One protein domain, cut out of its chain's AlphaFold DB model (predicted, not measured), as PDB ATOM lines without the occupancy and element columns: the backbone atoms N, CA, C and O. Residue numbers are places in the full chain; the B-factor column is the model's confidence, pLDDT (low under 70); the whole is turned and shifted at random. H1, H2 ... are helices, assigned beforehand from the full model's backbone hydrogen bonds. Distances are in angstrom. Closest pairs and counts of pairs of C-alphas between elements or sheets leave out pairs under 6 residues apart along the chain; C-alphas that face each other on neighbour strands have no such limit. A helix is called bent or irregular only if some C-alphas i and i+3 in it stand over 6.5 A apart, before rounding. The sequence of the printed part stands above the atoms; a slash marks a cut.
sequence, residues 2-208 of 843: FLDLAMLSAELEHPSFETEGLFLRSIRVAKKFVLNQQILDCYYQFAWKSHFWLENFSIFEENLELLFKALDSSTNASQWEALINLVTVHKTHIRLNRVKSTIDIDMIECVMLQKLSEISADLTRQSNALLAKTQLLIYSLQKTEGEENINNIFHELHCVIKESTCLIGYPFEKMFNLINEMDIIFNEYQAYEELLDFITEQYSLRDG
ATOM      1  N   PHE A   2      13.839 -90.107  85.959       84.44
ATOM      2  CA  PHE A   2      15.176 -89.510  85.731       84.44
ATOM      3  C   PHE A   2      15.527 -89.379  84.246       84.44
ATOM      4  O   PHE A   2      16.127 -88.384  83.860       84.44
ATOM      5  N   LEU A   3      15.146 -90.372  83.438       87.62
ATOM      6  CA  LEU A   3      15.309 -90.324  81.988       87.62
ATOM      7  C   LEU A   3      14.465 -89.199  81.374       87.62
ATOM      8  O   LEU A   3      15.023 -88.348  80.697       87.62
ATOM      9  N   ASP A   4      13.172 -89.130  81.705       87.44
ATOM     10  CA  ASP A   4      12.275 -88.058  81.235       87.44
ATOM     11  C   ASP A   4      12.807 -86.665  81.585       87.44
ATOM     12  O   ASP A   4      12.751 -85.750  80.772       87.44
ATOM     13  N   LEU A   5      13.375 -86.503  82.784       91.06
ATOM     14  CA  LEU A   5      13.967 -85.239  83.214       91.06
ATOM     15  C   LEU A   5      15.247 -84.906  82.428       91.06
ATOM     16  O   LEU A   5      15.480 -83.741  82.125       91.06
ATOM     17  N   ALA A   6      16.052 -85.907  82.059       92.06
ATOM     18  CA  ALA A   6      17.210 -85.723  81.181       92.06
ATOM     19  C   ALA A   6      16.789 -85.353  79.747       92.06
ATOM     20  O   ALA A   6      17.366 -84.446  79.150       92.06
ATOM     21  N   MET A   7      15.750 -86.008  79.219       92.75
ATOM     22  CA  MET A   7      15.173 -85.692  77.909       92.75
ATOM     23  C   MET A   7      14.613 -84.271  77.879       92.75
ATOM     24  O   MET A   7      14.945 -83.514  76.970       92.75
ATOM     25  N   LEU A   8      13.845 -83.887  78.902       92.38
ATOM     26  CA  LEU A   8      13.311 -82.535  79.047       92.38
ATOM     27  C   LEU A   8      14.436 -81.501  79.182       92.38
ATOM     28  O   LEU A   8      14.361 -80.441  78.576       92.38
ATOM     29  N   SER A   9      15.498 -81.814  79.932       93.12
ATOM     30  CA  SER A   9      16.678 -80.948  80.054       93.12
ATOM     31  C   SER A   9      17.319 -80.668  78.692       93.12
ATOM     32  O   SER A   9      17.640 -79.522  78.388       93.12
ATOM     33  N   ALA A  10      17.455 -81.702  77.853       90.88
ATOM     34  CA  ALA A  10      17.951 -81.552  76.488       90.88
ATOM     35  C   ALA A  10      16.999 -80.710  75.620       90.88
ATOM     36  O   ALA A  10      17.447 -79.811  74.920       90.88
ATOM     37  N   GLU A  11      15.692 -80.977  75.686       92.19
ATOM     38  CA  GLU A  11      14.665 -80.288  74.885       92.19
ATOM     39  C   GLU A  11      14.467 -78.819  75.262       92.19
ATOM     40  O   GLU A  11      14.097 -78.017  74.411       92.19
ATOM     41  N   LEU A  12      14.735 -78.468  76.519       93.44
ATOM     42  CA  LEU A  12      14.763 -77.089  77.007       93.44
ATOM     43  C   LEU A  12      16.124 -76.404  76.790       93.44
ATOM     44  O   LEU A  12      16.314 -75.288  77.267       93.44
ATOM     45  N   GLU A  13      17.063 -77.066  76.104       89.31
ATOM     46  CA  GLU A  13      18.401 -76.549  75.786       89.31
ATOM     47  C   GLU A  13      19.201 -76.110  77.030       89.31
ATOM     48  O   GLU A  13      19.967 -75.142  77.009       89.31
ATOM     49  N   HIS A  14      19.044 -76.831  78.145       91.56
ATOM     50  CA  HIS A  14      19.870 -76.611  79.332       91.56
ATOM     51  C   HIS A  14      21.352 -76.939  79.065       91.56
ATOM     52  O   HIS A  14      21.665 -77.713  78.154       91.56
ATOM     53  N   PRO A  15      22.287 -76.393  79.874       90.88
ATOM     54  CA  PRO A  15      23.720 -76.601  79.679       90.88
ATOM     55  C   PRO A  15      24.096 -78.081  79.514       90.88
ATOM     56  O   PRO A  15      23.664 -78.928  80.299       90.88
ATOM     57  N   SER A  16      24.954 -78.387  78.535       86.88
ATOM     58  CA  SER A  16      25.316 -79.768  78.166       86.88
ATOM     59  C   SER A  16      25.802 -80.601  79.352       86.88
ATOM     60  O   SER A  16      25.345 -81.722  79.541       86.88
ATOM     61  N   PHE A  17      26.635 -80.025  80.221       88.81
ATOM     62  CA  PHE A  17      27.125 -80.689  81.433       88.81
ATOM     63  C   PHE A  17      25.999 -81.127  82.389       88.81
ATOM     64  O   PHE A  17      26.083 -82.190  83.008       88.81
ATOM     65  N   GLU A  18      24.947 -80.320  82.531       89.88
ATOM     66  CA  GLU A  18      23.807 -80.645  83.391       89.88
ATOM     67  C   GLU A  18      22.982 -81.782  82.780       89.88
ATOM     68  O   GLU A  18      22.715 -82.786  83.448       89.88
ATOM     69  N   THR A  19      22.673 -81.665  81.488       92.12
ATOM     70  CA  THR A  19      21.924 -82.664  80.717       92.12
ATOM     71  C   THR A  19      22.649 -84.016  80.673       92.12
ATOM     72  O   THR A  19      22.060 -85.048  81.002       92.12
ATOM     73  N   GLU A  20      23.948 -84.036  80.361       92.25
ATOM     74  CA  GLU A  20      24.782 -85.248  80.396       92.25
ATOM     75  C   GLU A  20      24.830 -85.856  81.806       92.25
ATOM     76  O   GLU A  20      24.677 -87.068  81.984       92.25
ATOM     77  N   GLY A  21      24.977 -85.019  82.839       91.88
ATOM     78  CA  GLY A  21      24.962 -85.456  84.233       91.88
ATOM     79  C   GLY A  21      23.655 -86.148  84.641       91.88
ATOM     80  O   GLY A  21      23.679 -87.080  85.458       91.88
ATOM     81  N   LEU A  22      22.524 -85.728  84.064       93.56
ATOM     82  CA  LEU A  22      21.209 -86.343  84.262       93.56
ATOM     83  C   LEU A  22      21.091 -87.694  83.545       93.56
ATOM     84  O   LEU A  22      20.665 -88.659  84.184       93.56
ATOM     85  N   PHE A  23      21.551 -87.809  82.294       94.50
ATOM     86  CA  PHE A  23      21.611 -89.094  81.578       94.50
ATOM     87  C   PHE A  23      22.525 -90.109  82.282       94.50
ATOM     88  O   PHE A  23      22.153 -91.256  82.524       94.50
ATOM     89  N   LEU A  24      23.708 -89.694  82.738       93.38
ATOM     90  CA  LEU A  24      24.599 -90.580  83.499       93.38
ATOM     91  C   LEU A  24      23.997 -91.014  84.843       93.38
ATOM     92  O   LEU A  24      24.345 -92.068  85.394       93.38
ATOM     93  N   ARG A  25      23.113 -90.196  85.420       91.50
ATOM     94  CA  ARG A  25      22.366 -90.555  86.627       91.50
ATOM     95  C   ARG A  25      21.251 -91.548  86.308       91.50
ATOM     96  O   ARG A  25      21.125 -92.517  87.056       91.50
ATOM     97  N   SER A  26      20.500 -91.356  85.221       91.25
ATOM     98  CA  SER A  26      19.459 -92.301  84.798       91.25
ATOM     99  C   SER A  26      20.054 -93.680  84.502       91.25
ATOM    100  O   SER A  26      19.583 -94.662  85.072       91.25
ATOM    101  N   ILE A  27      21.174 -93.751  83.771       91.00
ATOM    102  CA  ILE A  27      21.890 -95.007  83.481       91.00
ATOM    103  C   ILE A  27      22.341 -95.705  84.770       91.00
ATOM    104  O   ILE A  27      22.167 -96.915  84.923       91.00
ATOM    105  N   ARG A  28      22.919 -94.964  85.728       89.31
ATOM    106  CA  ARG A  28      23.337 -95.541  87.022       89.31
ATOM    107  C   ARG A  28      22.165 -96.119  87.805       89.31
ATOM    108  O   ARG A  28      22.315 -97.167  88.428       89.31
ATOM    109  N   VAL A  29      21.025 -95.434  87.792       86.69
ATOM    110  CA  VAL A  29      19.807 -95.915  88.447       86.69
ATOM    111  C   VAL A  29      19.290 -97.168  87.738       86.69
ATOM    112  O   VAL A  29      19.073 -98.172  88.410       86.69
ATOM    113  N   ALA A  30      19.191 -97.161  86.408       85.38
ATOM    114  CA  ALA A  30      18.730 -98.309  85.626       85.38
ATOM    115  C   ALA A  30      19.598 -99.560  85.870       85.38
ATOM    116  O   ALA A  30      19.081-100.628  86.195       85.38
ATOM    117  N   LYS A  31      20.933 -99.413  85.857       85.25
ATOM    118  CA  LYS A  31      21.876-100.504  86.174       85.25
ATOM    119  C   LYS A  31      21.721-101.056  87.592       85.25
ATOM    120  O   LYS A  31      21.969-102.237  87.809       85.25
ATOM    121  N   LYS A  32      21.324-100.224  88.558       83.62
ATOM    122  CA  LYS A  32      21.119-100.653  89.948       83.62
ATOM    123  C   LYS A  32      19.890-101.551  90.104       83.62
ATOM    124  O   LYS A  32      19.907-102.429  90.961       83.62
ATOM    125  N   PHE A  33      18.842-101.320  89.313       72.19
ATOM    126  CA  PHE A  33      17.569-102.044  89.410       72.19
ATOM    127  C   PHE A  33      17.396-103.155  88.353       72.19
ATOM    128  O   PHE A  33      16.417-103.886  88.424       72.19
ATOM    129  N   VAL A  34      18.362-103.332  87.438       64.25
ATOM    130  CA  VAL A  34      18.459-104.449  86.465       64.25
ATOM    131  C   VAL A  34      17.214-104.602  85.572       64.25
ATOM    132  O   VAL A  34      16.787-105.706  85.248       64.25
ATOM    133  N   LEU A  35      16.618-103.489  85.146       65.56
ATOM    134  CA  LEU A  35      15.578-103.499  84.114       65.56
ATOM    135  C   LEU A  35      16.245-103.292  82.750       65.56
ATOM    136  O   LEU A  35      16.701-102.193  82.438       65.56
ATOM    137  N   ASN A  36      16.355-104.371  81.965       74.44
ATOM    138  CA  ASN A  36      17.097-104.372  80.698       74.44
ATOM    139  C   ASN A  36      16.559-103.334  79.703       74.44
ATOM    140  O   ASN A  36      17.353-102.646  79.070       74.44
ATOM    141  N   GLN A  37      15.238-103.170  79.608       78.44
ATOM    142  CA  GLN A  37      14.614-102.203  78.705       78.44
ATOM    143  C   GLN A  37      14.930-100.749  79.110       78.44
ATOM    144  O   GLN A  37      15.425 -99.993  78.282       78.44
ATOM    145  N   GLN A  38      14.835-100.387  80.393       80.81
ATOM    146  CA  GLN A  38      15.230 -99.050  80.866       80.81
ATOM    147  C   GLN A  38      16.691 -98.706  80.565       80.81
ATOM    148  O   GLN A  38      17.026 -97.544  80.327       80.81
ATOM    149  N   ILE A  39      17.584 -99.700  80.607       87.00
ATOM    150  CA  ILE A  39      18.988 -99.513  80.231       87.00
ATOM    151  C   ILE A  39      19.091 -99.208  78.731       87.00
ATOM    152  O   ILE A  39      19.803 -98.270  78.364       87.00
ATOM    153  N   LEU A  40      18.368 -99.957  77.890       88.50
ATOM    154  CA  LEU A  40      18.294 -99.712  76.447       88.50
ATOM    155  C   LEU A  40      17.759 -98.307  76.152       88.50
ATOM    156  O   LEU A  40      18.404 -97.558  75.423       88.50
ATOM    157  N   ASP A  41      16.656 -97.909  76.782       87.94
ATOM    158  CA  ASP A  41      16.048 -96.589  76.589       87.94
ATOM    159  C   ASP A  41      16.994 -95.465  77.011       87.94
ATOM    160  O   ASP A  41      17.114 -94.457  76.313       87.94
ATOM    161  N   CYS A  42      17.718 -95.640  78.122       91.75
ATOM    162  CA  CYS A  42      18.710 -94.662  78.554       91.75
ATOM    163  C   CYS A  42      19.831 -94.494  77.522       91.75
ATOM    164  O   CYS A  42      20.173 -93.358  77.201       91.75
ATOM    165  N   TYR A  43      20.397 -95.587  76.997       94.19
ATOM    166  CA  TYR A  43      21.450 -95.500  75.978       94.19
ATOM    167  C   TYR A  43      20.927 -94.938  74.657       94.19
ATOM    168  O   TYR A  43      21.570 -94.070  74.071       94.19
ATOM    169  N   TYR A  44      19.746 -95.374  74.214       93.94
ATOM    170  CA  TYR A  44      19.130 -94.884  72.986       93.94
ATOM    171  C   TYR A  44      18.848 -93.381  73.055       93.94
ATOM    172  O   TYR A  44      19.305 -92.630  72.194       93.94
ATOM    173  N   GLN A  45      18.149 -92.924  74.099       94.50
ATOM    174  CA  GLN A  45      17.816 -91.508  74.260       94.50
ATOM    175  C   GLN A  45      19.065 -90.660  74.476       94.50
ATOM    176  O   GLN A  45      19.145 -89.553  73.943       94.50
ATOM    177  N   PHE A  46      20.064 -91.166  75.209       96.06
ATOM    178  CA  PHE A  46      21.305 -90.426  75.389       96.06
ATOM    179  C   PHE A  46      22.068 -90.296  74.067       96.06
ATOM    180  O   PHE A  46      22.497 -89.192  73.736       96.06
ATOM    181  N   ALA A  47      22.164 -91.359  73.260       96.31
ATOM    182  CA  ALA A  47      22.732 -91.271  71.917       96.31
ATOM    183  C   ALA A  47      21.952 -90.257  71.063       96.31
ATOM    184  O   ALA A  47      22.529 -89.293  70.558       96.31
ATOM    185  N   TRP A  48      20.630 -90.414  70.970       95.94
ATOM    186  CA  TRP A  48      19.758 -89.561  70.162       95.94
ATOM    187  C   TRP A  48      19.893 -88.075  70.515       95.94
ATOM    188  O   TRP A  48      20.164 -87.242  69.646       95.94
ATOM    189  N   LYS A  49      19.773 -87.732  71.804       95.19
ATOM    190  CA  LYS A  49      19.916 -86.347  72.272       95.19
ATOM    191  C   LYS A  49      21.347 -85.830  72.125       95.19
ATOM    192  O   LYS A  49      21.524 -84.651  71.827       95.19
ATOM    193  N   SER A  50      22.359 -86.690  72.248       93.56
ATOM    194  CA  SER A  50      23.753 -86.290  72.016       93.56
ATOM    195  C   SER A  50      24.004 -85.863  70.576       93.56
ATOM    196  O   SER A  50      24.737 -84.909  70.348       93.56
ATOM    197  N   HIS A  51      23.364 -86.526  69.612       93.88
ATOM    198  CA  HIS A  51      23.488 -86.172  68.202       93.88
ATOM    199  C   HIS A  51      22.731 -84.890  67.839       93.88
ATOM    200  O   HIS A  51      23.310 -83.987  67.246       93.88
ATOM    201  N   PHE A  52      21.439 -84.828  68.178       93.00
ATOM    202  CA  PHE A  52      20.534 -83.793  67.666       93.00
ATOM    203  C   PHE A  52      20.442 -82.531  68.538       93.00
ATOM    204  O   PHE A  52      20.075 -81.488  68.012       93.00
ATOM    205  N   TRP A  53      20.750 -82.606  69.842       93.56
ATOM    206  CA  TRP A  53      20.679 -81.456  70.763       93.56
ATOM    207  C   TRP A  53      22.049 -81.037  71.301       93.56
ATOM    208  O   TRP A  53      22.343 -79.850  71.355       93.56
ATOM    209  N   LEU A  54      22.891 -81.990  71.722       90.50
ATOM    210  CA  LEU A  54      24.203 -81.670  72.312       90.50
ATOM    211  C   LEU A  54      25.324 -81.524  71.273       90.50
ATOM    212  O   LEU A  54      26.435 -81.147  71.640       90.50
ATOM    213  N   GLU A  55      25.054 -81.875  70.012       89.88
ATOM    214  CA  GLU A  55      26.014 -81.868  68.897       89.88
ATOM    215  C   GLU A  55      27.326 -82.631  69.195       89.88
ATOM    216  O   GLU A  55      28.392 -82.337  68.650       89.88
ATOM    217  N   ASN A  56      27.263 -83.652  70.055       91.69
ATOM    218  CA  ASN A  56      28.415 -84.436  70.487       91.69
ATOM    219  C   ASN A  56      28.386 -85.846  69.885       91.69
ATOM    220  O   ASN A  56      27.818 -86.789  70.443       91.69
ATOM    221  N   PHE A  57      29.055 -85.997  68.739       92.38
ATOM    222  CA  PHE A  57      29.105 -87.267  68.014       92.38
ATOM    223  C   PHE A  57      29.881 -88.370  68.760       92.38
ATOM    224  O   PHE A  57      29.542 -89.543  68.634       92.38
ATOM    225  N   SER A  58      30.872 -88.016  69.588       91.69
ATOM    226  CA  SER A  58      31.639 -89.009  70.356       91.69
ATOM    227  C   SER A  58      30.778 -89.686  71.422       91.69
ATOM    228  O   SER A  58      30.844 -90.902  71.578       91.69
ATOM    229  N   ILE A  59      29.950 -88.912  72.135       92.69
ATOM    230  CA  ILE A  59      29.009 -89.460  73.125       92.69
ATOM    231  C   ILE A  59      27.923 -90.286  72.426       92.69
ATOM    232  O   ILE A  59      27.489 -91.314  72.951       92.69
ATOM    233  N   PHE A  60      27.500 -89.873  71.228       95.31
ATOM    234  CA  PHE A  60      26.587 -90.661  70.403       95.31
ATOM    235  C   PHE A  60      27.162 -92.047  70.065       95.31
ATOM    236  O   PHE A  60      26.485 -93.043  70.308       95.31
ATOM    237  N   GLU A  61      28.402 -92.129  69.567       94.81
ATOM    238  CA  GLU A  61      29.041 -93.412  69.228       94.81
ATOM    239  C   GLU A  61      29.240 -94.311  70.458       94.81
ATOM    240  O   GLU A  61      28.955 -95.508  70.390       94.81
ATOM    241  N   GLU A  62      29.652 -93.740  71.596       94.88
ATOM    242  CA  GLU A  62      29.800 -94.482  72.856       94.88
ATOM    243  C   GLU A  62      28.473 -95.125  73.287       94.88
ATOM    244  O   GLU A  62      28.410 -96.320  73.582       94.88
ATOM    245  N   ASN A  63      27.384 -94.352  73.288       95.38
ATOM    246  CA  ASN A  63      26.079 -94.860  73.705       95.38
ATOM    247  C   ASN A  63      25.455 -95.819  72.683       95.38
ATOM    248  O   ASN A  63      24.749 -96.741  73.088       95.38
ATOM    249  N   LEU A  64      25.744 -95.665  71.385       95.44
ATOM    250  CA  LEU A  64      25.358 -96.633  70.355       95.44
ATOM    251  C   LEU A  64      26.012 -97.996  70.623       95.44
ATOM    252  O   LEU A  64      25.327 -99.019  70.630       95.44
ATOM    253  N   GLU A  65      27.317 -98.024  70.911       94.69
ATOM    254  CA  GLU A  65      28.025 -99.270  71.218       94.69
ATOM    255  C   GLU A  65      27.515 -99.912  72.524       94.69
ATOM    256  O   GLU A  65      27.380-101.136  72.623       94.69
ATOM    257  N   LEU A  66      27.186 -99.095  73.532       94.00
ATOM    258  CA  LEU A  66      26.589 -99.564  74.784       94.00
ATOM    259  C   LEU A  66      25.177-100.133  74.588       94.00
ATOM    260  O   LEU A  66      24.856-101.157  75.198       94.00
ATOM    261  N   LEU A  67      24.360 -99.515  73.728       93.50
ATOM    262  CA  LEU A  67      23.051-100.040  73.337       93.50
ATOM    263  C   LEU A  67      23.201-101.403  72.653       93.50
ATOM    264  O   LEU A  67      22.538-102.357  73.048       93.50
ATOM    265  N   PHE A  68      24.109-101.512  71.679       93.94
ATOM    266  CA  PHE A  68      24.385-102.764  70.975       93.94
ATOM    267  C   PHE A  68      24.781-103.892  71.938       93.94
ATOM    268  O   PHE A  68      24.201-104.975  71.895       93.94
ATOM    269  N   LYS A  69      25.697-103.620  72.877       90.75
ATOM    270  CA  LYS A  69      26.113-104.593  73.905       90.75
ATOM    271  C   LYS A  69      24.961-105.020  74.819       90.75
ATOM    272  O   LYS A  69      24.942-106.154  75.287       90.75
ATOM    273  N   ALA A  70      24.011-104.129  75.092       88.31
ATOM    274  CA  ALA A  70      22.846-104.436  75.914       88.31
ATOM    275  C   ALA A  70      21.776-105.272  75.177       88.31
ATOM    276  O   ALA A  70      20.936-105.880  75.839       88.31
ATOM    277  N   LEU A  71      21.818-105.339  73.840       88.44
ATOM    278  CA  LEU A  71      20.865-106.087  73.005       88.44
ATOM    279  C   LEU A  71      21.257-107.550  72.742       88.44
ATOM    280  O   LEU A  71      20.445-108.282  72.182       88.44
ATOM    281  N   ASP A  72      22.450-107.997  73.144       80.50
ATOM    282  CA  ASP A  72      23.045-109.285  72.731       80.50
ATOM    283  C   ASP A  72      22.138-110.517  72.972       80.50
ATOM    284  O   ASP A  72      22.131-111.470  72.194       80.50
ATOM    285  N   SER A  73      21.299-110.480  74.013       78.12
ATOM    286  CA  SER A  73      20.351-111.552  74.361       78.12
ATOM    287  C   SER A  73      18.900-111.301  73.932       78.12
ATOM    288  O   SER A  73      18.031-112.137  74.194       78.12
ATOM    289  N   SER A  74      18.603-110.167  73.291       83.19
ATOM    290  CA  SER A  74      17.232-109.788  72.955       83.19
ATOM    291  C   SER A  74      16.719-110.470  71.691       83.19
ATOM    292  O   SER A  74      17.327-110.403  70.623       83.19
ATOM    293  N   THR A  75      15.518-111.037  71.791       83.25
ATOM    294  CA  THR A  75      14.740-111.561  70.659       83.25
ATOM    295  C   THR A  75      13.561-110.658  70.276       83.25
ATOM    296  O   THR A  75      12.714-111.065  69.483       83.25
ATOM    297  N   ASN A  76      13.457-109.443  70.832       84.12
ATOM    298  CA  ASN A  76      12.350-108.516  70.565       84.12
ATOM    299  C   ASN A  76      12.716-107.520  69.448       84.12
ATOM    300  O   ASN A  76      13.566-106.653  69.636       84.12
ATOM    301  N   ALA A  77      12.034-107.603  68.305       87.19
ATOM    302  CA  ALA A  77      12.234-106.732  67.148       87.19
ATOM    303  C   ALA A  77      12.004-105.245  67.469       87.19
ATOM    304  O   ALA A  77      12.685-104.383  66.915       87.19
ATOM    305  N   SER A  78      11.099-104.920  68.401       84.94
ATOM    306  CA  SER A  78      10.878-103.535  68.843       84.94
ATOM    307  C   SER A  78      12.134-102.931  69.486       84.94
ATOM    308  O   SER A  78      12.411-101.751  69.300       84.94
ATOM    309  N   GLN A  79      12.923-103.737  70.207       86.31
ATOM    310  CA  GLN A  79      14.163-103.283  70.852       86.31
ATOM    311  C   GLN A  79      15.285-103.067  69.833       86.31
ATOM    312  O   GLN A  79      16.027-102.089  69.916       86.31
ATOM    313  N   TRP A  80      15.379-103.949  68.835       91.12
ATOM    314  CA  TRP A  80      16.343-103.817  67.741       91.12
ATOM    315  C   TRP A  80      16.070-102.597  66.854       91.12
ATOM    316  O   TRP A  80      17.011-102.031  66.300       91.12
ATOM    317  N   GLU A  81      14.824-102.126  66.778       89.62
ATOM    318  CA  GLU A  81      14.469-100.905  66.047       89.62
ATOM    319  C   GLU A  81      15.272 -99.677  66.504       89.62
ATOM    320  O   GLU A  81      15.729 -98.882  65.683       89.62
ATOM    321  N   ALA A  82      15.488 -99.542  67.817       89.50
ATOM    322  CA  ALA A  82      16.270 -98.450  68.389       89.50
ATOM    323  C   ALA A  82      17.702 -98.438  67.831       89.50
ATOM    324  O   ALA A  82      18.223 -97.381  67.472       89.50
ATOM    325  N   LEU A  83      18.316 -99.619  67.692       93.69
ATOM    326  CA  LEU A  83      19.646 -99.758  67.107       93.69
ATOM    327  C   LEU A  83      19.641 -99.434  65.609       93.69
ATOM    328  O   LEU A  83      20.505 -98.682  65.167       93.69
ATOM    329  N   ILE A  84      18.657 -99.927  64.848       93.38
ATOM    330  CA  ILE A  84      18.512 -99.628  63.409       93.38
ATOM    331  C   ILE A  84      18.457 -98.117  63.169       93.38
ATOM    332  O   ILE A  84      19.137 -97.595  62.278       93.38
ATOM    333  N   ASN A  85      17.687 -97.401  63.992       92.56
ATOM    334  CA  ASN A  85      17.561 -95.950  63.908       92.56
ATOM    335  C   ASN A  85      18.910 -95.257  64.157       92.56
ATOM    336  O   ASN A  85      19.316 -94.405  63.365       92.56
ATOM    337  N   LEU A  86      19.649 -95.643  65.206       94.94
ATOM    338  CA  LEU A  86      20.967 -95.060  65.492       94.94
ATOM    339  C   LEU A  86      22.011 -95.403  64.420       94.94
ATOM    340  O   LEU A  86      22.778 -94.527  64.027       94.94
ATOM    341  N   VAL A  87      22.026 -96.634  63.900       94.75
ATOM    342  CA  VAL A  87      22.924 -97.039  62.802       94.75
ATOM    343  C   VAL A  87      22.637 -96.216  61.542       94.75
ATOM    344  O   VAL A  87      23.566 -95.723  60.900       94.75
ATOM    345  N   THR A  88      21.359 -95.985  61.224       91.75
ATOM    346  CA  THR A  88      20.947 -95.131  60.096       91.75
ATOM    347  C   THR A  88      21.456 -93.694  60.259       91.75
ATOM    348  O   THR A  88      22.031 -93.123  59.323       91.75
ATOM    349  N   VAL A  89      21.295 -93.109  61.453       93.25
ATOM    350  CA  VAL A  89      21.790 -91.758  61.775       93.25
ATOM    351  C   VAL A  89      23.315 -91.693  61.669       93.25
ATOM    352  O   VAL A  89      23.845 -90.779  61.034       93.25
ATOM    353  N   HIS A  90      24.025 -92.682  62.221       94.50
ATOM    354  CA  HIS A  90      25.489 -92.769  62.176       94.50
ATOM    355  C   HIS A  90      26.012 -92.767  60.736       94.50
ATOM    356  O   HIS A  90      26.798 -91.892  60.359       94.50
ATOM    357  N   LYS A  91      25.506 -93.684  59.900       90.25
ATOM    358  CA  LYS A  91      25.920 -93.804  58.494       90.25
ATOM    359  C   LYS A  91      25.632 -92.539  57.698       90.25
ATOM    360  O   LYS A  91      26.465 -92.101  56.901       90.25
ATOM    361  N   THR A  92      24.479 -91.921  57.939       89.12
ATOM    362  CA  THR A  92      24.103 -90.668  57.279       89.12
ATOM    363  C   THR A  92      25.035 -89.524  57.683       89.12
ATOM    364  O   THR A  92      25.523 -88.804  56.810       89.12
ATOM    365  N   HIS A  93      25.355 -89.393  58.974       90.69
ATOM    366  CA  HIS A  93      26.272 -88.369  59.478       90.69
ATOM    367  C   HIS A  93      27.689 -88.533  58.923       90.69
ATOM    368  O   HIS A  93      28.273 -87.560  58.444       90.69
ATOM    369  N   ILE A  94      28.231 -89.757  58.913       90.25
ATOM    370  CA  ILE A  94      29.550 -90.034  58.322       90.25
ATOM    371  C   ILE A  94      29.567 -89.682  56.836       90.25
ATOM    372  O   ILE A  94      30.502 -89.024  56.369       90.25
ATOM    373  N   ARG A  95      28.523 -90.072  56.093       86.56
ATOM    374  CA  ARG A  95      28.416 -89.797  54.655       86.56
ATOM    375  C   ARG A  95      28.382 -88.295  54.355       86.56
ATOM    376  O   ARG A  95      29.049 -87.859  53.420       86.56
ATOM    377  N   LEU A  96      27.626 -87.513  55.130       88.62
ATOM    378  CA  LEU A  96      27.460 -86.070  54.910       88.62
ATOM    379  C   LEU A  96      28.656 -85.247  55.410       88.62
ATOM    380  O   LEU A  96      29.142 -84.379  54.687       88.62
ATOM    381  N   ASN A  97      29.166 -85.545  56.607       87.25
ATOM    382  CA  ASN A  97      30.197 -84.736  57.266       87.25
ATOM    383  C   ASN A  97      31.629 -85.234  57.024       87.25
ATOM    384  O   ASN A  97      32.584 -84.557  57.399       87.25
ATOM    385  N   ARG A  98      31.797 -86.399  56.379       81.31
ATOM    386  CA  ARG A  98      33.102 -87.010  56.057       81.31
ATOM    387  C   ARG A  98      34.009 -87.194  57.284       81.31
ATOM    388  O   ARG A  98      35.229 -87.056  57.195       81.31
ATOM    389  N   VAL A  99      33.405 -87.501  58.429       83.38
ATOM    390  CA  VAL A  99      34.101 -87.771  59.696       83.38
ATOM    391  C   VAL A  99      34.492 -89.250  59.759       83.38
ATOM    392  O   VAL A  99      33.829 -90.099  59.164       83.38
ATOM    393  N   LYS A 100      35.585 -89.578  60.457       81.44
ATOM    394  CA  LYS A 100      35.958 -90.976  60.720       81.44
ATOM    395  C   LYS A 100      35.162 -91.523  61.903       81.44
ATOM    396  O   LYS A 100      35.147 -90.888  62.951       81.44
ATOM    397  N   SER A 101      34.584 -92.707  61.722       84.50
ATOM    398  CA  SER A 101      33.969 -93.490  62.800       84.50
ATOM    399  C   SER A 101      35.002 -93.832  63.873       84.50
ATOM    400  O   SER A 101      36.122 -94.226  63.526       84.50
ATOM    401  N   THR A 102      34.643 -93.720  65.153       85.81
ATOM    402  CA  THR A 102      35.476 -94.258  66.247       85.81
ATOM    403  C   THR A 102      35.131 -95.710  66.587       85.81
ATOM    404  O   THR A 102      35.939 -96.401  67.207       85.81
ATOM    405  N   ILE A 103      33.973 -96.185  66.122       89.69
ATOM    406  CA  ILE A 103      33.454 -97.541  66.338       89.69
ATOM    407  C   ILE A 103      33.409 -98.356  65.034       89.69
ATOM    408  O   ILE A 103      33.357 -97.794  63.936       89.69
ATOM    409  N   ASP A 104      33.393 -99.687  65.148       91.50
ATOM    410  CA  ASP A 104      33.214-100.606  64.014       91.50
ATOM    411  C   ASP A 104      31.723-100.762  63.670       91.50
ATOM    412  O   ASP A 104      31.052-101.720  64.061       91.50
ATOM    413  N   ILE A 105      31.175 -99.761  62.975       91.94
ATOM    414  CA  ILE A 105      29.747 -99.724  62.631       91.94
ATOM    415  C   ILE A 105      29.344-100.837  61.655       91.94
ATOM    416  O   ILE A 105      28.201-101.290  61.687       91.94
ATOM    417  N   ASP A 106      30.263-101.295  60.804       90.25
ATOM    418  CA  ASP A 106      29.974-102.340  59.822       90.25
ATOM    419  C   ASP A 106      29.807-103.699  60.514       90.25
ATOM    420  O   ASP A 106      28.899-104.460  60.166       90.25
ATOM    421  N   MET A 107      30.604-103.976  61.553       93.94
ATOM    422  CA  MET A 107      30.405-105.138  62.425       93.94
ATOM    423  C   MET A 107      29.048-105.086  63.142       93.94
ATOM    424  O   MET A 107      28.298-106.064  63.092       93.94
ATOM    425  N   ILE A 108      28.703-103.941  63.742       93.25
ATOM    426  CA  ILE A 108      27.416-103.747  64.436       93.25
ATOM    427  C   ILE A 108      26.245-103.959  63.470       93.25
ATOM    428  O   ILE A 108      25.296-104.675  63.790       93.25
ATOM    429  N   GLU A 109      26.323-103.384  62.268       93.19
ATOM    430  CA  GLU A 109      25.305-103.550  61.233       93.19
ATOM    431  C   GLU A 109      25.145-105.019  60.817       93.19
ATOM    432  O   GLU A 109      24.018-105.505  60.722       93.19
ATOM    433  N   CYS A 110      26.246-105.736  60.576       92.88
ATOM    434  CA  CYS A 110      26.188-107.141  60.172       92.88
ATOM    435  C   CYS A 110      25.492-108.003  61.234       92.88
ATOM    436  O   CYS A 110      24.610-108.795  60.899       92.88
ATOM    437  N   VAL A 111      25.843-107.817  62.511       92.88
ATOM    438  CA  VAL A 111      25.224-108.557  63.623       92.88
ATOM    439  C   VAL A 111      23.747-108.193  63.767       92.88
ATOM    440  O   VAL A 111      22.914-109.083  63.919       92.88
ATOM    441  N   MET A 112      23.405-106.907  63.672       93.81
ATOM    442  CA  MET A 112      22.022-106.429  63.724       93.81
ATOM    443  C   MET A 112      21.158-107.076  62.631       93.81
ATOM    444  O   MET A 112      20.089-107.608  62.928       93.81
ATOM    445  N   LEU A 113      21.622-107.072  61.376       93.69
ATOM    446  CA  LEU A 113      20.889-107.676  60.259       93.69
ATOM    447  C   LEU A 113      20.752-109.192  60.424       93.69
ATOM    448  O   LEU A 113      19.672-109.737  60.189       93.69
ATOM    449  N   GLN A 114      21.811-109.868  60.879       93.75
ATOM    450  CA  GLN A 114      21.750-111.297  61.175       93.75
ATOM    451  C   GLN A 114      20.709-111.589  62.266       93.75
ATOM    452  O   GLN A 114      19.854-112.454  62.073       93.75
ATOM    453  N   LYS A 115      20.709-110.833  63.368       93.00
ATOM    454  CA  LYS A 115      19.754-111.011  64.471       93.00
ATOM    455  C   LYS A 115      18.312-110.756  64.051       93.00
ATOM    456  O   LYS A 115      17.437-111.553  64.373       93.00
ATOM    457  N   LEU A 116      18.055-109.705  63.280       92.88
ATOM    458  CA  LEU A 116      16.724-109.453  62.725       92.88
ATOM    459  C   LEU A 116      16.282-110.561  61.767       92.88
ATOM    460  O   LEU A 116      15.108-110.923  61.769       92.88
ATOM    461  N   SER A 117      17.206-111.140  60.990       93.88
ATOM    462  CA  SER A 117      16.894-112.278  60.119       93.88
ATOM    463  C   SER A 117      16.507-113.523  60.930       93.88
ATOM    464  O   SER A 117      15.497-114.157  60.620       93.88
ATOM    465  N   GLU A 118      17.220-113.800  62.029       92.50
ATOM    466  CA  GLU A 118      16.895-114.872  62.980       92.50
ATOM    467  C   GLU A 118      15.503-114.653  63.597       92.50
ATOM    468  O   GLU A 118      14.681-115.566  63.605       92.50
ATOM    469  N   ILE A 119      15.200-113.426  64.041       90.81
ATOM    470  CA  ILE A 119      13.891-113.067  64.612       90.81
ATOM    471  C   ILE A 119      12.774-113.171  63.562       90.81
ATOM    472  O   ILE A 119      11.682-113.641  63.871       90.81
ATOM    473  N   SER A 120      13.030-112.766  62.317       91.38
ATOM    474  CA  SER A 120      12.045-112.845  61.229       91.38
ATOM    475  C   SER A 120      11.682-114.284  60.843       91.38
ATOM    476  O   SER A 120      10.599-114.518  60.308       91.38
ATOM    477  N   ALA A 121      12.561-115.247  61.137       88.06
ATOM    478  CA  ALA A 121      12.330-116.668  60.903       88.06
ATOM    479  C   ALA A 121      11.543-117.351  62.039       88.06
ATOM    480  O   ALA A 121      11.052-118.467  61.857       88.06
ATOM    481  N   ASP A 122      11.393-116.702  63.200       81.44
ATOM    482  CA  ASP A 122      10.660-117.244  64.345       81.44
ATOM    483  C   ASP A 122       9.138-117.082  64.186       81.44
ATOM    484  O   ASP A 122       8.518-116.106  64.618       81.44
ATOM    485  N   LEU A 123       8.503-118.098  63.599       72.88
ATOM    486  CA  LEU A 123       7.052-118.136  63.389       72.88
ATOM    487  C   LEU A 123       6.234-118.311  64.682       72.88
ATOM    488  O   LEU A 123       5.004-118.217  64.632       72.88
ATOM    489  N   THR A 124       6.864-118.546  65.841       67.56
ATOM    490  CA  THR A 124       6.141-118.649  67.122       67.56
ATOM    491  C   THR A 124       5.659-117.282  67.617       67.56
ATOM    492  O   THR A 124       4.607-117.184  68.251       67.56
ATOM    493  N   ARG A 125       6.371-116.199  67.264       74.31
ATOM    494  CA  ARG A 125       6.036-114.808  67.618       74.31
ATOM    495  C   ARG A 125       5.762-113.981  66.361       74.31
ATOM    496  O   ARG A 125       6.461-113.016  66.074       74.31
ATOM    497  N   GLN A 126       4.710-114.321  65.616       77.31
ATOM    498  CA  GLN A 126       4.441-113.756  64.285       77.31
ATOM    499  C   GLN A 126       4.432-112.216  64.215       77.31
ATOM    500  O   GLN A 126       5.009-111.656  63.290       77.31
ATOM    501  N   SER A 127       3.833-111.501  65.178       83.81
ATOM    502  CA  SER A 127       3.880-110.024  65.174       83.81
ATOM    503  C   SER A 127       5.312-109.487  65.263       83.81
ATOM    504  O   SER A 127       5.639-108.505  64.605       83.81
ATOM    505  N   ASN A 128       6.156-110.152  66.052       85.44
ATOM    506  CA  ASN A 128       7.565-109.820  66.235       85.44
ATOM    507  C   ASN A 128       8.380-110.163  64.976       85.44
ATOM    508  O   ASN A 128       9.178-109.350  64.521       85.44
ATOM    509  N   ALA A 129       8.118-111.323  64.368       87.75
ATOM    510  CA  ALA A 129       8.755-111.750  63.125       87.75
ATOM    511  C   ALA A 129       8.408-110.835  61.940       87.75
ATOM    512  O   ALA A 129       9.299-110.394  61.214       87.75
ATOM    513  N   LEU A 130       7.127-110.483  61.771       90.56
ATOM    514  CA  LEU A 130       6.688-109.547  60.732       90.56
ATOM    515  C   LEU A 130       7.239-108.139  60.970       90.56
ATOM    516  O   LEU A 130       7.595-107.466  60.003       90.56
ATOM    517  N   LEU A 131       7.360-107.693  62.226       91.38
ATOM    518  CA  LEU A 131       8.014-106.424  62.549       91.38
ATOM    519  C   LEU A 131       9.498-106.446  62.153       91.38
ATOM    520  O   LEU A 131       9.936-105.537  61.453       91.38
ATOM    521  N   ALA A 132      10.242-107.501  62.506       92.38
ATOM    522  CA  ALA A 132      11.641-107.661  62.100       92.38
ATOM    523  C   ALA A 132      11.797-107.694  60.570       92.38
ATOM    524  O   ALA A 132      12.671-107.028  60.018       92.38
ATOM    525  N   LYS A 133      10.908-108.407  59.866       94.38
ATOM    526  CA  LYS A 133      10.890-108.435  58.397       94.38
ATOM    527  C   LYS A 133      10.601-107.053  57.801       94.38
ATOM    528  O   LYS A 133      11.279-106.643  56.867       94.38
ATOM    529  N   THR A 134       9.647-106.315  58.370       94.12
ATOM    530  CA  THR A 134       9.333-104.934  57.959       94.12
ATOM    531  C   THR A 134      10.558-104.030  58.122       94.12
ATOM    532  O   THR A 134      10.929-103.317  57.196       94.12
ATOM    533  N   GLN A 135      11.234-104.113  59.271       93.06
ATOM    534  CA  GLN A 135      12.449-103.349  59.562       93.06
ATOM    535  C   GLN A 135      13.599-103.677  58.595       93.06
ATOM    536  O   GLN A 135      14.255-102.760  58.106       93.06
ATOM    537  N   LEU A 136      13.821-104.960  58.280       94.19
ATOM    538  CA  LEU A 136      14.823-105.390  57.296       94.19
ATOM    539  C   LEU A 136      14.548-104.814  55.901       94.19
ATOM    540  O   LEU A 136      15.478-104.342  55.247       94.19
ATOM    541  N   LEU A 137      13.286-104.832  55.465       94.19
ATOM    542  CA  LEU A 137      12.866-104.307  54.164       94.19
ATOM    543  C   LEU A 137      12.995-102.781  54.085       94.19
ATOM    544  O   LEU A 137      13.501-102.251  53.104       94.19
ATOM    545  N   ILE A 138      12.601-102.055  55.133       91.62
ATOM    546  CA  ILE A 138      12.792-100.597  55.181       91.62
ATOM    547  C   ILE A 138      14.285-100.254  55.168       91.62
ATOM    548  O   ILE A 138      14.711 -99.336  54.471       91.62
ATOM    549  N   TYR A 139      15.099-100.998  55.919       91.31
ATOM    550  CA  TYR A 139      16.537-100.763  55.955       91.31
ATOM    551  C   TYR A 139      17.210-101.063  54.608       91.31
ATOM    552  O   TYR A 139      18.119-100.339  54.197       91.31
ATOM    553  N   SER A 140      16.759-102.094  53.883       90.88
ATOM    554  CA  SER A 140      17.330-102.451  52.580       90.88
ATOM    555  C   SER A 140      17.094-101.379  51.512       90.88
ATOM    556  O   SER A 140      17.954-101.214  50.642       90.88
ATOM    557  N   LEU A 141      16.029-100.574  51.615       89.69
ATOM    558  CA  LEU A 141      15.800 -99.416  50.732       89.69
ATOM    559  C   LEU A 141      16.953 -98.402  50.760       89.69
ATOM    560  O   LEU A 141      17.219 -97.758  49.753       89.69
ATOM    561  N   GLN A 142      17.690 -98.288  51.869       83.12
ATOM    562  CA  GLN A 142      18.833 -97.368  51.965       83.12
ATOM    563  C   GLN A 142      20.034 -97.796  51.110       83.12
ATOM    564  O   GLN A 142      20.879 -96.963  50.776       83.12
ATOM    565  N   LYS A 143      20.150 -99.097  50.817       81.25
ATOM    566  CA  LYS A 143      21.283 -99.696  50.092       81.25
ATOM    567  C   LYS A 143      20.944-100.081  48.658       81.25
ATOM    568  O   LYS A 143      21.846-100.427  47.899       81.25
ATOM    569  N   THR A 144      19.661-100.109  48.323       85.56
ATOM    570  CA  THR A 144      19.185-100.670  47.065       85.56
ATOM    571  C   THR A 144      19.214 -99.610  45.974       85.56
ATOM    572  O   THR A 144      18.668 -98.523  46.128       85.56
ATOM    573  N   GLU A 145      19.833 -99.961  44.851       79.44
ATOM    574  CA  GLU A 145      19.811 -99.183  43.619       79.44
ATOM    575  C   GLU A 145      19.051 -99.965  42.536       79.44
ATOM    576  O   GLU A 145      19.060-101.202  42.504       79.44
ATOM    577  N   GLY A 146      18.406 -99.230  41.632       83.12
ATOM    578  CA  GLY A 146      17.640 -99.788  40.520       83.12
ATOM    579  C   GLY A 146      16.145 -99.917  40.815       83.12
ATOM    580  O   GLY A 146      15.728-100.432  41.850       83.12
ATOM    581  N   GLU A 147      15.340 -99.461  39.857       84.31
ATOM    582  CA  GLU A 147      13.880 -99.367  39.964       84.31
ATOM    583  C   GLU A 147      13.202-100.718  40.239       84.31
ATOM    584  O   GLU A 147      12.341-100.811  41.107       84.31
ATOM    585  N   GLU A 148      13.642-101.788  39.572       86.88
ATOM    586  CA  GLU A 148      13.076-103.133  39.736       86.88
ATOM    587  C   GLU A 148      13.265-103.680  41.162       86.88
ATOM    588  O   GLU A 148      12.341-104.243  41.747       86.88
ATOM    589  N   ASN A 149      14.436-103.456  41.766       89.38
ATOM    590  CA  ASN A 149      14.717-103.916  43.127       89.38
ATOM    591  C   ASN A 149      13.917-103.127  44.172       89.38
ATOM    592  O   ASN A 149      13.416-103.716  45.128       89.38
ATOM    593  N   ILE A 150      13.774-101.811  43.980       90.38
ATOM    594  CA  ILE A 150      12.972-100.947  44.858       90.38
ATOM    595  C   ILE A 150      11.493-101.357  44.798       90.38
ATOM    596  O   ILE A 150      10.870-101.552  45.843       90.38
ATOM    597  N   ASN A 151      10.952-101.587  43.596       91.88
ATOM    598  CA  ASN A 151       9.579-102.067  43.422       91.88
ATOM    599  C   ASN A 151       9.350-103.430  44.099       91.88
ATOM    600  O   ASN A 151       8.342-103.614  44.784       91.88
ATOM    601  N   ASN A 152      10.298-104.366  43.985       93.25
ATOM    602  CA  ASN A 152      10.209-105.662  44.667       93.25
ATOM    603  C   ASN A 152      10.138-105.515  46.196       93.25
ATOM    604  O   ASN A 152       9.335-106.195  46.836       93.25
ATOM    605  N   ILE A 153      10.919-104.601  46.786       94.19
ATOM    606  CA  ILE A 153      10.871-104.338  48.232       94.19
ATOM    607  C   ILE A 153       9.492-103.810  48.647       94.19
ATOM    608  O   ILE A 153       8.938-104.276  49.645       94.19
ATOM    609  N   PHE A 154       8.900-102.886  47.883       95.50
ATOM    610  CA  PHE A 154       7.555-102.381  48.179       95.50
ATOM    611  C   PHE A 154       6.468-103.451  48.028       95.50
ATOM    612  O   PHE A 154       5.575-103.530  48.875       95.50
ATOM    613  N   HIS A 155       6.572-104.345  47.040       94.50
ATOM    614  CA  HIS A 155       5.677-105.500  46.939       94.50
ATOM    615  C   HIS A 155       5.802-106.448  48.142       94.50
ATOM    616  O   HIS A 155       4.789-106.937  48.658       94.50
ATOM    617  N   GLU A 156       7.019-106.698  48.631       94.81
ATOM    618  CA  GLU A 156       7.225-107.494  49.844       94.81
ATOM    619  C   GLU A 156       6.665-106.804  51.094       94.81
ATOM    620  O   GLU A 156       5.988-107.460  51.893       94.81
ATOM    621  N   LEU A 157       6.876-105.492  51.247       94.81
ATOM    622  CA  LEU A 157       6.282-104.696  52.326       94.81
ATOM    623  C   LEU A 157       4.754-104.772  52.293       94.81
ATOM    624  O   LEU A 157       4.130-105.009  53.327       94.81
ATOM    625  N   HIS A 158       4.149-104.661  51.109       94.69
ATOM    626  CA  HIS A 158       2.707-104.820  50.931       94.69
ATOM    627  C   HIS A 158       2.219-106.194  51.414       94.69
ATOM    628  O   HIS A 158       1.234-106.280  52.151       94.69
ATOM    629  N   CYS A 159       2.929-107.275  51.075       93.12
ATOM    630  CA  CYS A 159       2.588-108.620  51.549       93.12
ATOM    631  C   CYS A 159       2.671-108.730  53.080       93.12
ATOM    632  O   CYS A 159       1.732-109.215  53.713       93.12
ATOM    633  N   VAL A 160       3.752-108.223  53.678       92.31
ATOM    634  CA  VAL A 160       3.966-108.249  55.135       92.31
ATOM    635  C   VAL A 160       2.885-107.460  55.876       92.31
ATOM    636  O   VAL A 160       2.301-107.961  56.841       92.31
ATOM    637  N   ILE A 161       2.565-106.249  55.415       91.12
ATOM    638  CA  ILE A 161       1.544-105.410  56.052       91.12
ATOM    639  C   ILE A 161       0.167-106.059  55.919       91.12
ATOM    640  O   ILE A 161      -0.583-106.097  56.896       91.12
ATOM    641  N   LYS A 162      -0.152-106.647  54.761       91.19
ATOM    642  CA  LYS A 162      -1.404-107.380  54.554       91.19
ATOM    643  C   LYS A 162      -1.555-108.553  55.528       91.19
ATOM    644  O   LYS A 162      -2.615-108.687  56.145       91.19
ATOM    645  N   GLU A 163      -0.508-109.353  55.718       86.94
ATOM    646  CA  GLU A 163      -0.485-110.453  56.696       86.94
ATOM    647  C   GLU A 163      -0.634-109.959  58.145       86.94
ATOM    648  O   GLU A 163      -1.259-110.621  58.975       86.94
ATOM    649  N   SER A 164      -0.114-108.768  58.448       86.31
ATOM    650  CA  SER A 164      -0.136-108.197  59.799       86.31
ATOM    651  C   SER A 164      -1.501-107.659  60.254       86.31
ATOM    652  O   SER A 164      -1.713-107.468  61.453       86.31
ATOM    653  N   THR A 165      -2.442-107.425  59.329       80.94
ATOM    654  CA  THR A 165      -3.716-106.719  59.592       80.94
ATOM    655  C   THR A 165      -4.554-107.316  60.732       80.94
ATOM    656  O   THR A 165      -5.251-106.575  61.436       80.94
ATOM    657  N   CYS A 166      -4.451-108.628  60.956       72.50
ATOM    658  CA  CYS A 166      -5.192-109.379  61.976       72.50
ATOM    659  C   CYS A 166      -4.435-109.573  63.305       72.50
ATOM    660  O   CYS A 166      -4.922-110.289  64.184       72.50
ATOM    661  N   LEU A 167      -3.249-108.978  63.473       77.06
ATOM    662  CA  LEU A 167      -2.383-109.213  64.629       77.06
ATOM    663  C   LEU A 167      -2.358-108.009  65.581       77.06
ATOM    664  O   LEU A 167      -1.931-106.919  65.210       77.06
ATOM    665  N   ILE A 168      -2.740-108.219  66.847       76.56
ATOM    666  CA  ILE A 168      -2.782-107.151  67.865       76.56
ATOM    667  C   ILE A 168      -1.403-106.558  68.186       76.56
ATOM    668  O   ILE A 168      -1.319-105.390  68.543       76.56
ATOM    669  N   GLY A 169      -0.326-107.340  68.073       78.56
ATOM    670  CA  GLY A 169       1.022-106.914  68.462       78.56
ATOM    671  C   GLY A 169       1.757-106.072  67.414       78.56
ATOM    672  O   GLY A 169       2.777-105.459  67.741       78.56
ATOM    673  N   TYR A 170       1.264-106.027  66.170       86.94
ATOM    674  CA  TYR A 170       1.928-105.314  65.078       86.94
ATOM    675  C   TYR A 170       1.601-103.807  65.113       86.94
ATOM    676  O   TYR A 170       0.425-103.441  65.200       86.94
ATOM    677  N   PRO A 171       2.603-102.909  65.052       87.25
ATOM    678  CA  PRO A 171       2.403-101.465  65.182       87.25
ATOM    679  C   PRO A 171       1.921-100.822  63.868       87.25
ATOM    680  O   PRO A 171       2.639-100.042  63.247       87.25
ATOM    681  N   PHE A 172       0.690-101.131  63.451       90.62
ATOM    682  CA  PHE A 172       0.136-100.714  62.154       90.62
ATOM    683  C   PHE A 172       0.137 -99.190  61.944       90.62
ATOM    684  O   PHE A 172       0.611 -98.714  60.920       90.62
ATOM    685  N   GLU A 173      -0.338 -98.415  62.925       89.88
ATOM    686  CA  GLU A 173      -0.371 -96.943  62.851       89.88
ATOM    687  C   GLU A 173       1.027 -96.331  62.675       89.88
ATOM    688  O   GLU A 173       1.211 -95.393  61.904       89.88
ATOM    689  N   LYS A 174       2.039 -96.908  63.330       89.06
ATOM    690  CA  LYS A 174       3.429 -96.478  63.164       89.06
ATOM    691  C   LYS A 174       3.923 -96.723  61.739       89.06
ATOM    692  O   LYS A 174       4.583 -95.858  61.176       89.06
ATOM    693  N   MET A 175       3.594 -97.882  61.163       91.62
ATOM    694  CA  MET A 175       3.966 -98.216  59.784       91.62
ATOM    695  C   MET A 175       3.241 -97.332  58.769       91.62
ATOM    696  O   MET A 175       3.859 -96.915  57.795       91.62
ATOM    697  N   PHE A 176       1.975 -96.989  59.024       92.44
ATOM    698  CA  PHE A 176       1.231 -96.013  58.228       92.44
ATOM    699  C   PHE A 176       1.938 -94.655  58.199       92.44
ATOM    700  O   PHE A 176       2.237 -94.154  57.119       92.44
ATOM    701  N   ASN A 177       2.274 -94.102  59.368       92.81
ATOM    702  CA  ASN A 177       2.956 -92.809  59.448       92.81
ATOM    703  C   ASN A 177       4.316 -92.838  58.738       92.81
ATOM    704  O   ASN A 177       4.610 -91.937  57.959       92.81
ATOM    705  N   LEU A 178       5.107 -93.896  58.947       90.94
ATOM    706  CA  LEU A 178       6.410 -94.053  58.299       90.94
ATOM    707  C   LEU A 178       6.286 -94.093  56.769       90.94
ATOM    708  O   LEU A 178       6.975 -93.350  56.079       90.94
ATOM    709  N   ILE A 179       5.411 -94.949  56.232       92.56
ATOM    710  CA  ILE A 179       5.234 -95.093  54.780       92.56
ATOM    711  C   ILE A 179       4.709 -93.792  54.177       92.56
ATOM    712  O   ILE A 179       5.166 -93.402  53.109       92.56
ATOM    713  N   ASN A 180       3.815 -93.088  54.872       92.88
ATOM    714  CA  ASN A 180       3.300 -91.797  54.429       92.88
ATOM    715  C   ASN A 180       4.390 -90.702  54.403       92.88
ATOM    716  O   ASN A 180       4.411 -89.876  53.499       92.88
ATOM    717  N   GLU A 181       5.336 -90.704  55.349       91.50
ATOM    718  CA  GLU A 181       6.482 -89.775  55.338       91.50
ATOM    719  C   GLU A 181       7.479 -90.053  54.197       91.50
ATOM    720  O   GLU A 181       8.191 -89.148  53.754       91.50
ATOM    721  N   MET A 182       7.520 -91.289  53.689       90.56
ATOM    722  CA  MET A 182       8.398 -91.695  52.585       90.56
ATOM    723  C   MET A 182       7.952 -91.172  51.208       90.56
ATOM    724  O   MET A 182       8.740 -91.240  50.261       90.56
ATOM    725  N   ASP A 183       6.749 -90.597  51.098       91.06
ATOM    726  CA  ASP A 183       6.160 -90.101  49.841       91.06
ATOM    727  C   ASP A 183       7.048 -89.061  49.150       91.06
ATOM    728  O   ASP A 183       7.225 -89.065  47.935       91.06
ATOM    729  N   ILE A 184       7.731 -88.237  49.950       89.81
ATOM    730  CA  ILE A 184       8.660 -87.198  49.482       89.81
ATOM    731  C   ILE A 184       9.767 -87.775  48.579       89.81
ATOM    732  O   ILE A 184      10.308 -87.058  47.737       89.81
ATOM    733  N   ILE A 185      10.132 -89.044  48.780       88.00
ATOM    734  CA  ILE A 185      11.259 -89.701  48.110       88.00
ATOM    735  C   ILE A 185      10.785 -90.708  47.055       88.00
ATOM    736  O   ILE A 185      11.447 -90.853  46.030       88.00
ATOM    737  N   PHE A 186       9.683 -91.424  47.306       91.50
ATOM    738  CA  PHE A 186       9.301 -92.608  46.526       91.50
ATOM    739  C   PHE A 186       7.990 -92.472  45.732       91.50
ATOM    740  O   PHE A 186       7.537 -93.462  45.159       91.50
ATOM    741  N   ASN A 187       7.409 -91.274  45.638       88.38
ATOM    742  CA  ASN A 187       6.166 -91.020  44.891       88.38
ATOM    743  C   ASN A 187       6.188 -91.421  43.401       88.38
ATOM    744  O   ASN A 187       5.136 -91.625  42.813       88.38
ATOM    745  N   GLU A 188       7.356 -91.553  42.767       89.31
ATOM    746  CA  GLU A 188       7.453 -91.962  41.357       89.31
ATOM    747  C   GLU A 188       7.311 -93.487  41.144       89.31
ATOM    748  O   GLU A 188       7.161 -93.936  40.007       89.31
ATOM    749  N   TYR A 189       7.358 -94.301  42.208       91.56
ATOM    750  CA  TYR A 189       7.317 -95.763  42.109       91.56
ATOM    751  C   TYR A 189       5.887 -96.306  42.239       91.56
ATOM    752  O   TYR A 189       5.274 -96.229  43.303       91.56
ATOM    753  N   GLN A 190       5.388 -96.980  41.199       90.94
ATOM    754  CA  GLN A 190       4.038 -97.567  41.193       90.94
ATOM    755  C   GLN A 190       3.790 -98.528  42.372       90.94
ATOM    756  O   GLN A 190       2.721 -98.506  42.974       90.94
ATOM    757  N   ALA A 191       4.774 -99.362  42.726       92.94
ATOM    758  CA  ALA A 191       4.634-100.308  43.835       92.94
ATOM    759  C   ALA A 191       4.533 -99.605  45.204       92.94
ATOM    760  O   ALA A 191       3.927-100.146  46.130       92.94
ATOM    761  N   TYR A 192       5.112 -98.405  45.336       94.94
ATOM    762  CA  TYR A 192       4.963 -97.567  46.524       94.94
ATOM    763  C   TYR A 192       3.559 -96.956  46.593       94.94
ATOM    764  O   TYR A 192       2.932 -97.044  47.647       94.94
ATOM    765  N   GLU A 193       3.034 -96.416  45.487       94.06
ATOM    766  CA  GLU A 193       1.658 -95.896  45.448       94.06
ATOM    767  C   GLU A 193       0.632 -96.988  45.792       94.06
ATOM    768  O   GLU A 193      -0.240 -96.770  46.627       94.06
ATOM    769  N   GLU A 194       0.784 -98.202  45.247       95.06
ATOM    770  CA  GLU A 194      -0.083 -99.345  45.581       95.06
ATOM    771  C   GLU A 194      -0.045 -99.693  47.080       95.06
ATOM    772  O   GLU A 194      -1.075-100.002  47.691       95.06
ATOM    773  N   LEU A 195       1.143 -99.641  47.690       95.75
ATOM    774  CA  LEU A 195       1.319 -99.841  49.124       95.75
ATOM    775  C   LEU A 195       0.656 -98.722  49.938       95.75
ATOM    776  O   LEU A 195      -0.021 -99.016  50.929       95.75
ATOM    777  N   LEU A 196       0.853 -97.466  49.531       95.00
ATOM    778  CA  LEU A 196       0.310 -96.279  50.186       95.00
ATOM    779  C   LEU A 196      -1.227 -96.259  50.126       95.00
ATOM    780  O   LEU A 196      -1.881 -96.011  51.145       95.00
ATOM    781  N   ASP A 197      -1.810 -96.600  48.979       94.75
ATOM    782  CA  ASP A 197      -3.257 -96.733  48.797       94.75
ATOM    783  C   ASP A 197      -3.830 -97.814  49.719       94.75
ATOM    784  O   ASP A 197      -4.772 -97.563  50.483       94.75
ATOM    785  N   PHE A 198      -3.223 -99.007  49.714       95.00
ATOM    786  CA  PHE A 198      -3.654-100.115  50.563       95.00
ATOM    787  C   PHE A 198      -3.606 -99.748  52.051       95.00
ATOM    788  O   PHE A 198      -4.582 -99.957  52.780       95.00
ATOM    789  N   ILE A 199      -2.486 -99.194  52.526       93.88
ATOM    790  CA  ILE A 199      -2.328 -98.876  53.948       93.88
ATOM    791  C   ILE A 199      -3.256 -97.735  54.384       93.88
ATOM    792  O   ILE A 199      -3.772 -97.782  55.503       93.88
ATOM    793  N   THR A 200      -3.546 -96.775  53.502       93.69
ATOM    794  CA  THR A 200      -4.495 -95.677  53.753       93.69
ATOM    795  C   THR A 200      -5.937 -96.179  53.856       93.69
ATOM    796  O   THR A 200      -6.668 -95.791  54.779       93.69
ATOM    797  N   GLU A 201      -6.352 -97.082  52.962       94.31
ATOM    798  CA  GLU A 201      -7.667 -97.729  53.030       94.31
ATOM    799  C   GLU A 201      -7.812 -98.515  54.340       94.31
ATOM    800  O   GLU A 201      -8.787 -98.346  55.082       94.31
ATOM    801  N   GLN A 202      -6.812 -99.336  54.671       92.44
ATOM    802  CA  GLN A 202      -6.816-100.119  55.903       92.44
ATOM    803  C   GLN A 202      -6.799 -99.231  57.151       92.44
ATOM    804  O   GLN A 202      -7.557 -99.498  58.083       92.44
ATOM    805  N   TYR A 203      -6.003 -98.159  57.185       91.50
ATOM    806  CA  TYR A 203      -5.985 -97.214  58.305       91.50
ATOM    807  C   TYR A 203      -7.371 -96.595  58.537       91.50
ATOM    808  O   TYR A 203      -7.885 -96.621  59.657       91.50
ATOM    809  N   SER A 204      -8.032 -96.148  57.465       92.31
ATOM    810  CA  SER A 204      -9.384 -95.575  57.520       92.31
ATOM    811  C   SER A 204     -10.425 -96.577  58.033       92.31
ATOM    812  O   SER A 204     -11.256 -96.248  58.886       92.31
ATOM    813  N   LEU A 205     -10.369 -97.826  57.556       92.31
ATOM    814  CA  LEU A 205     -11.235 -98.908  58.035       92.31
ATOM    815  C   LEU A 205     -11.005 -99.198  59.522       92.31
ATOM    816  O   LEU A 205     -11.967 -99.388  60.273       92.31
ATOM    817  N   ARG A 206      -9.743 -99.228  59.961       91.25
ATOM    818  CA  ARG A 206      -9.371 -99.501  61.353       91.25
ATOM    819  C   ARG A 206      -9.834 -98.389  62.289       91.25
ATOM    820  O   ARG A 206     -10.471 -98.711  63.290       91.25
ATOM    821  N   ASP A 207      -9.596 -97.123  61.953       91.25
ATOM    822  CA  ASP A 207     -10.064 -95.977  62.748       91.25
ATOM    823  C   ASP A 207     -11.598 -95.977  62.867       91.25
ATOM    824  O   ASP A 207     -12.149 -95.899  63.969       91.25
ATOM    825  N   GLY A 208     -12.309 -96.196  61.753       94.50
ATOM    826  CA  GLY A 208     -13.769 -96.322  61.753       94.50
ATOM    827  C   GLY A 208     -14.279 -97.459  62.650       94.50
ATOM    828  O   GLY A 208     -15.224 -97.272  63.425       94.50
TER     829      GLY A 208
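What this domain is: This is residues 2 to 208 of the 843 residues of an uncharacterized protein of Pantoea sp. (strain At-9b) (UniProt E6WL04). A row of helices, mostly side by side and turning back and forth, curves round into an open horseshoe, with H1 and H2 at one end, H5, H6 and H7 in the bend, and H8, H9, H10 and H11 making the other end. The two ends do not meet, and a gap lies between H3 and H9. The printed part has 207 residues with eleven named helices, H1 to H11 in order along it, and no named strand; its class is all helix. It is compact, with a radius of gyration of the C-alphas of 18.4 A, and spans 49 by 38 by 34 A.

How they stand to each other: H1, residues 2 to 11, touches H2, residues 16 to 33, at a shallow tilt of 21 degrees, opposite ways; the C-alphas of Ala 6 and Leu 22 are closest, 5.1 A apart. H2 touches H3, residues 36 to 52, closest at the C-alphas of Ala 30 and Ile 39, 5.5 A. H3 touches H4, residues 57 to 70, at a shallow tilt of 18 degrees, closest at the C-alphas of Ala 47 and Phe 60, 4.2 A. H5, residues 77 to 97, touches H3 with residues 79 to 86 alone, closest at the C-alphas of Tyr 44 and Ala 82, 6.5 A; H3 and H5 are the hubs, touching four helices each. H5 also touches H4, with residues 83 to 90 alone, and H6, residues 105 to 121, where the C-alphas of Ala 77 and Leu 116 are closest, 6.9 A apart. H7, residues 123 to 140, touches H6 with residues 128 to 136 alone, opposite ways at a tilt of 38 degrees, only just steep; the C-alphas of Ser 120 and Ala 129 are closest, 4.0 A. H1 to H7 form an up and down bundle, each helix running against the one before it. H7 has a kink of 48 degrees near residue 130 and is irregular, with C-alphas 124 and 127 9.1 A apart. H7 and H8, residues 147 to 164, form a hairpin, closest at the C-alphas of Leu 137 and Ile 153, 6.3 A. H11, residues 190 to 208, touches H8, the same way at a shallow tilt of 20 degrees, closest at the C-alphas of Asn 151 and Ala 191, 5.3 A. H11 also touches H9, residues 172 to 181, at a steep tilt of 43 degrees, closest at the C-alphas of Phe 176 and Ile 199, 6.3 A. H10, residues 183 to 186, is close to H11 but not clearly touching, with the C-alphas of Phe 186 and Tyr 192 6.6 A apart. H1 and H11 are apart. Every O i to N i+4 pair is within hydrogen-bond range in H1, H2, H3, H4, H6, H8, H9 and H11, against 15 of 17 in H5 and 12 of 14 in H7; H10 is too short for such a pair.

Where its parts are: H1 begins at C-alpha 2, (15.176, -89.510, 85.731), and is 14.2 A long from first to last C-alpha. H2 measures 26.1 A, H3 24.6 A, H4 19.9 A, H6 24.4 A, H7 21.6 A and H8 25.8 A. H5, the longest helix by residues, runs 30.1 A from C-alpha 77 at (12.234, -106.732, 67.148). H9 measures 14.4 A and H10 5.2 A. H11, 27.2 A, ends at C-alpha 208, (-13.769, -96.322, 61.753).

The domain as a whole: The two C-alphas farthest apart, those of Lys 32 and Gln 190, are 51.8 A apart. The printed part has no cut and no long link; among the tight links are H2 to H3 and H6 to H7. The mean pLDDT of the printed part is 89.6, and residues 34, 35 and 124 are under 70.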